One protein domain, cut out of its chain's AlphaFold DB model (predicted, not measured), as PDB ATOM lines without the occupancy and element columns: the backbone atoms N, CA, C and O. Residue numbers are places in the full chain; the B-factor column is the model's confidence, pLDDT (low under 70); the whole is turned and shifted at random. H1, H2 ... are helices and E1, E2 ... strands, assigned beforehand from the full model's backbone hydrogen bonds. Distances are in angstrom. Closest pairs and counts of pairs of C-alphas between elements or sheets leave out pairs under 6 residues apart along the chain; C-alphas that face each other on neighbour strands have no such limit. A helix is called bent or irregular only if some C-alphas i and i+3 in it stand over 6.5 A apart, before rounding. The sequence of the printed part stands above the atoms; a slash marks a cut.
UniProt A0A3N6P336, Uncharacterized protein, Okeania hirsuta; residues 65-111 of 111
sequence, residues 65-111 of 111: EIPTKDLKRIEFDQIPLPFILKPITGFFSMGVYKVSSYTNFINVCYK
ATOM      1  N   GLU A  65     233.799 514.785 471.788       96.88
ATOM      2  CA  GLU A  65     234.577 514.435 470.596       96.88
ATOM      3  C   GLU A  65     234.780 512.920 470.561       96.88
ATOM      4  O   GLU A  65     234.990 512.298 471.602       96.88
ATOM      5  N   ILE A  66     234.677 512.324 469.374       94.81
ATOM      6  CA  ILE A  66     234.831 510.883 469.173       94.81
ATOM      7  C   ILE A  66     235.605 510.677 467.869       94.81
ATOM      8  O   ILE A  66     235.217 511.264 466.852       94.81
ATOM      9  N   PRO A  67     236.669 509.858 467.851       94.50
ATOM     10  CA  PRO A  67     237.315 509.463 466.607       94.50
ATOM     11  C   PRO A  67     236.330 508.738 465.687       94.50
ATOM     12  O   PRO A  67     235.566 507.883 466.132       94.50
ATOM     13  N   THR A  68     236.391 509.002 464.381       91.56
ATOM     14  CA  THR A  68     235.484 508.382 463.399       91.56
ATOM     15  C   THR A  68     235.501 506.851 463.462       91.56
ATOM     16  O   THR A  68     234.455 506.217 463.360       91.56
ATOM     17  N   LYS A  69     236.676 506.250 463.698       92.12
ATOM     18  CA  LYS A  69     236.850 504.791 463.836       92.12
ATOM     19  C   LYS A  69     236.075 504.184 465.013       92.12
ATOM     20  O   LYS A  69     235.716 503.011 464.966       92.12
ATOM     21  N   ASP A  70     235.804 504.983 466.042       92.81
ATOM     22  CA  ASP A  70     235.149 504.547 467.275       92.81
ATOM     23  C   ASP A  70     233.656 504.899 467.285       92.81
ATOM     24  O   ASP A  70     232.938 504.502 468.196       92.81
ATOM     25  N   LEU A  71     233.150 505.582 466.248       90.69
ATOM     26  CA  LEU A  71     231.753 506.015 466.156       90.69
ATOM     27  C   LEU A  71     230.760 504.848 466.295       90.69
ATOM     28  O   LEU A  71     229.732 504.991 466.945       90.69
ATOM     29  N   LYS A  72     231.088 503.674 465.744       87.81
ATOM     30  CA  LYS A  72     230.248 502.463 465.835       87.81
ATOM     31  C   LYS A  72     230.326 501.757 467.194       87.81
ATOM     32  O   LYS A  72     229.578 500.817 467.427       87.81
ATOM     33  N   ARG A  73     231.249 502.173 468.064       90.56
ATOM     34  CA  ARG A  73     231.509 501.568 469.380       90.56
ATOM     35  C   ARG A  73     230.965 502.410 470.529       90.56
ATOM     36  O   ARG A  73     231.218 502.094 471.684       90.56
ATOM     37  N   ILE A  74     230.279 503.510 470.226       91.38
ATOM     38  CA  ILE A  74     229.775 504.397 471.267       91.38
ATOM     39  C   ILE A  74     228.601 503.736 471.983       91.38
ATOM     40  O   ILE A  74     227.716 503.159 471.355       91.38
ATOM     41  N   GLU A  75     228.565 503.893 473.298       92.56
ATOM     42  CA  GLU A  75     227.417 503.496 474.104       92.56
ATOM     43  C   GLU A  75     226.298 504.524 473.905       92.56
ATOM     44  O   GLU A  75     226.312 505.605 474.499       92.56
ATOM     45  N   PHE A  76     225.376 504.224 472.985       93.12
ATOM     46  CA  PHE A  76     224.303 505.136 472.579       93.12
ATOM     47  C   PHE A  76     223.398 505.528 473.750       93.12
ATOM     48  O   PHE A  76     223.066 506.703 473.894       93.12
ATOM     49  N   ASP A  77     223.068 504.567 474.614       93.81
ATOM     50  CA  ASP A  77     222.139 504.752 475.734       93.81
ATOM     51  C   ASP A  77     222.669 505.715 476.810       93.81
ATOM     52  O   ASP A  77     221.905 506.213 477.633       93.81
ATOM     53  N   GLN A  78     223.967 506.040 476.781       94.19
ATOM     54  CA  GLN A  78     224.570 507.038 477.666       94.19
ATOM     55  C   GLN A  78     224.500 508.476 477.118       94.19
ATOM     56  O   GLN A  78     224.956 509.414 477.775       94.19
ATOM     57  N   ILE A  79     223.991 508.683 475.898       95.25
ATOM     58  CA  ILE A  79     223.989 509.991 475.233       95.25
ATOM     59  C   ILE A  79     222.604 510.641 475.359       95.25
ATOM     60  O   ILE A  79     221.619 510.048 474.918       95.25
ATOM     61  N   PRO A  80     222.500 511.886 475.872       96.12
ATOM     62  CA  PRO A  80     221.227 512.601 475.922       96.12
ATOM     63  C   PRO A  80     220.600 512.763 474.532       96.12
ATOM     64  O   PRO A  80     221.278 513.158 473.579       96.12
ATOM     65  N   LEU A  81     219.295 512.500 474.424       96.44
ATOM     66  CA  LEU A  81     218.534 512.652 473.185       96.44
ATOM     67  C   LEU A  81     217.644 513.908 473.190       96.44
ATOM     68  O   LEU A  81     217.094 514.265 474.230       96.44
ATOM     69  N   PRO A  82     217.436 514.542 472.018       97.06
ATOM     70  CA  PRO A  82     218.163 514.305 470.770       97.06
ATOM     71  C   PRO A  82     219.573 514.919 470.821       97.06
ATOM     72  O   PRO A  82     219.791 515.931 471.486       97.06
ATOM     73  N   PHE A  83     220.509 514.379 470.037       96.75
ATOM     74  CA  PHE A  83     221.830 514.993 469.852       96.75
ATOM     75  C   PHE A  83     222.135 515.296 468.384       96.75
ATOM     76  O   PHE A  83     221.484 514.798 467.465       96.75
ATOM     77  N   ILE A  84     223.145 516.140 468.166       97.06
ATOM     78  CA  ILE A  84     223.669 516.454 466.836       97.06
ATOM     79  C   ILE A  84     224.986 515.711 466.630       97.06
ATOM     80  O   ILE A  84     225.971 516.005 467.310       97.06
ATOM     81  N   LEU A  85     225.012 514.803 465.658       95.88
ATOM     82  CA  LEU A  85     226.248 514.239 465.133       95.88
ATOM     83  C   LEU A  85     226.752 515.136 464.005       95.88
ATOM     84  O   LEU A  85     225.997 515.461 463.091       95.88
ATOM     85  N   LYS A  86     228.011 515.566 464.079       96.25
ATOM     86  CA  LYS A  86     228.619 516.395 463.036       96.25
ATOM     87  C   LYS A  86     230.142 516.277 463.009       96.25
ATOM     88  O   LYS A  86     230.742 516.142 464.078       96.25
ATOM     89  N   PRO A  87     230.771 516.429 461.832       95.44
ATOM     90  CA  PRO A  87     232.203 516.642 461.715       95.44
ATOM     91  C   PRO A  87     232.687 517.847 462.532       95.44
ATOM     92  O   PRO A  87     232.013 518.883 462.629       95.44
ATOM     93  N   ILE A  88     233.885 517.713 463.103       96.06
ATOM     94  CA  ILE A  88     234.525 518.747 463.923       96.06
ATOM     95  C   ILE A  88     234.805 520.026 463.120       96.06
ATOM     96  O   ILE A  88     234.506 521.129 463.581       96.06
ATOM     97  N   THR A  89     235.270 519.875 461.882       92.56
ATOM     98  CA  THR A  89     235.451 520.922 460.867       92.56
ATOM     99  C   THR A  89     234.462 520.704 459.718       92.56
ATOM    100  O   THR A  89     233.820 519.664 459.646       92.56
ATOM    101  N   GLY A  90     234.244 521.705 458.864       88.12
ATOM    102  CA  GLY A  90     233.325 521.605 457.722       88.12
ATOM    103  C   GLY A  90     232.300 522.735 457.652       88.12
ATOM    104  O   GLY A  90     232.091 523.457 458.636       88.12
ATOM    105  N   PHE A  91     231.661 522.836 456.486       84.50
ATOM    106  CA  PHE A  91     230.824 523.946 456.027       84.50
ATOM    107  C   PHE A  91     229.558 523.436 455.308       84.50
ATOM    108  O   PHE A  91     229.394 522.230 455.116       84.50
ATOM    109  N   PHE A  92     228.619 524.337 454.990       86.75
ATOM    110  CA  PHE A  92     227.315 524.027 454.363       86.75
ATOM    111  C   PHE A  92     226.493 522.922 455.046       86.75
ATOM    112  O   PHE A  92     225.737 522.206 454.399       86.75
ATOM    113  N   SER A  93     226.635 522.769 456.367       90.88
ATOM    114  CA  SER A  93     225.934 521.736 457.147       90.88
ATOM    115  C   SER A  93     226.167 520.299 456.649       90.88
ATOM    116  O   SER A  93     225.413 519.389 456.999       90.88
ATOM    117  N   MET A  94     227.234 520.070 455.880       92.38
ATOM    118  CA  MET A  94     227.598 518.742 455.400       92.38
ATOM    119  C   MET A  94     227.951 517.824 456.571       92.38
ATOM    120  O   MET A  94     228.714 518.188 457.469       92.38
ATOM    121  N   GLY A  95     227.371 516.623 456.562       93.25
ATOM    122  CA  GLY A  95     227.563 515.632 457.619       93.25
ATOM    123  C   GLY A  95     226.908 515.993 458.958       93.25
ATOM    124  O   GLY A  95     227.261 515.402 459.973       93.25
ATOM    125  N   VAL A  96     225.992 516.966 459.000       96.19
ATOM    126  CA  VAL A  96     225.251 517.316 460.220       96.19
ATOM    127  C   VAL A  96     223.948 516.526 460.276       96.19
ATOM    128  O   VAL A  96     223.083 516.677 459.416       96.19
ATOM    129  N   TYR A  97     223.777 515.725 461.325       95.75
ATOM    130  CA  TYR A  97     222.600 514.884 461.515       95.75
ATOM    131  C   TYR A  97     222.010 515.084 462.907       95.75
ATOM    132  O   TYR A  97     222.719 515.006 463.912       95.75
ATOM    133  N   LYS A  98     220.694 515.299 462.974       96.81
ATOM    134  CA  LYS A  98     219.943 515.196 464.226       96.81
ATOM    135  C   LYS A  98     219.612 513.729 464.473       96.81
ATOM    136  O   LYS A  98     218.914 513.109 463.675       96.81
ATOM    137  N   VAL A  99     220.086 513.197 465.588       96.81
ATOM    138  CA  VAL A  99     219.843 511.823 466.013       96.81
ATOM    139  C   VAL A  99     218.827 511.850 467.147       96.81
ATOM    140  O   VAL A  99     219.088 512.420 468.205       96.81
ATOM    141  N   SER A 100     217.654 511.263 466.903       97.19
ATOM    142  CA  SER A 100     216.550 511.225 467.880       97.19
ATOM    143  C   SER A 100     216.234 509.809 468.372       97.19
ATOM    144  O   SER A 100     215.423 509.646 469.273       97.19
ATOM    145  N   SER A 101     216.856 508.786 467.778       96.62
ATOM    146  CA  SER A 101     216.677 507.376 468.133       96.62
ATOM    147  C   SER A 101     217.883 506.543 467.697       96.62
ATOM    148  O   SER A 101     218.660 506.968 466.834       96.62
ATOM    149  N   TYR A 102     218.013 505.335 468.247       94.75
ATOM    150  CA  TYR A 102     219.056 504.389 467.850       94.75
ATOM    151  C   TYR A 102     218.953 504.014 466.362       94.75
ATOM    152  O   TYR A 102     219.951 503.994 465.647       94.75
ATOM    153  N   THR A 103     217.735 503.842 465.839       94.69
ATOM    154  CA  THR A 103     217.510 503.594 464.407       94.69
ATOM    155  C   THR A 103     218.043 504.737 463.538       94.69
ATOM    156  O   THR A 103     218.699 504.493 462.527       94.69
ATOM    157  N   ASN A 104     217.820 506.001 463.929       93.50
ATOM    158  CA  ASN A 104     218.418 507.143 463.226       93.50
ATOM    159  C   ASN A 104     219.949 507.115 463.304       93.50
ATOM    160  O   ASN A 104     220.610 507.421 462.315       93.50
ATOM    161  N   PHE A 105     220.505 506.749 464.460       94.12
ATOM    162  CA  PHE A 105     221.948 506.681 464.669       94.12
ATOM    163  C   PHE A 105     222.623 505.673 463.732       94.12
ATOM    164  O   PHE A 105     223.585 506.023 463.045       94.12
ATOM    165  N   ILE A 106     222.079 504.458 463.637       93.12
ATOM    166  CA  ILE A 106     222.572 503.423 462.719       93.12
ATOM    167  C   ILE A 106     222.463 503.891 461.262       93.12
ATOM    168  O   ILE A 106     223.441 503.833 460.524       93.12
ATOM    169  N   ASN A 107     221.334 504.472 460.857       91.31
ATOM    170  CA  ASN A 107     221.173 504.978 459.488       91.31
ATOM    171  C   ASN A 107     222.193 506.060 459.109       91.31
ATOM    172  O   ASN A 107     222.502 506.230 457.933       91.31
ATOM    173  N   VAL A 108     222.700 506.816 460.083       89.88
ATOM    174  CA  VAL A 108     223.722 507.842 459.853       89.88
ATOM    175  C   VAL A 108     225.132 507.243 459.842       89.88
ATOM    176  O   VAL A 108     225.952 507.654 459.028       89.88
ATOM    177  N   CYS A 109     225.427 506.273 460.710       86.88
ATOM    178  CA  CYS A 109     226.776 505.703 460.855       86.88
ATOM    179  C   CYS A 109     227.154 504.665 459.783       86.88
ATOM    180  O   CYS A 109     228.315 504.253 459.720       86.88
ATOM    181  N   TYR A 110     226.180 504.200 458.999       79.69
ATOM    182  CA  TYR A 110     226.352 503.164 457.973       79.69
ATOM    183  C   TYR A 110     225.979 503.638 456.557       79.69
ATOM    184  O   TYR A 110     225.821 502.807 455.667       79.69
ATOM    185  N   LYS A 111     225.849 504.955 456.352       69.12
ATOM    186  CA  LYS A 111     225.946 505.557 455.012       69.12
ATOM    187  C   LYS A 111     227.389 505.541 454.531       69.12
ATOM    188  O   LYS A 111     227.567 505.360 453.311       69.12
TER     189      LYS A 111
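This is residues 65 to 111 of the 111 residues of an uncharacterized protein of Okeania hirsuta (UniProt A0A3N6P336). A short two-stranded hairpin, E1 and E2, opens into a long loop at one end; H2 folds back close to E2, and the small irregular H1 lies near the last residue of H2. The printed part has 47 residues in the order H1, E1, E2, H2; the sheet E1 - E2 is antiparallel. The class is mixed, helices and strands, with under half of the residues in named elements. It is compact, with a radius of gyration of the C-alphas of 10.5 A, spanning 29 by 21 by 20 A.

E1, residues 83 to 85, and E2, residues 97 to 99, form an antiparallel hairpin at 142 degrees; N 85 and O 97 are within hydrogen-bond range at 2.9 A, N 99 and O 83 at 2.8 A. H2 is residues 102 to 109; its closest C-alphas to E2 are those of Phe 105 and Val 99, 5.7 A apart. H1, residues 68 to 73, is close to H2 but not clearly touching, the closest C-alphas, Lys 72 and Cys 109, being 6.9 A apart; they run opposite ways at a shallow tilt of 26 degrees. H1 is apart from E2, and E1 from H2. Every O i to N i+4 pair is within hydrogen-bond range in H2; in H1 0 of 2 are, with 2 of 3 O i to N i+3 pairs.

E1 is 6.5 A long and E2 6.1 A. H2 is 10.5 A long and ends at C-alpha 109 (226.776, 505.703, 460.855). H1, 9.9 A, begins at C-alpha 68 (235.484, 508.382, 463.399) and is irregular: C-alphas 69 and 72 are 7.3 A apart.

The two C-alphas farthest apart, Asp 77 and Phe 92, are 29.2 A apart. The printed part has no cut. The link E1 to E2 is long, with 11 residues. Mean pLDDT of the printed part is 92.6; residue 111 alone is under 70.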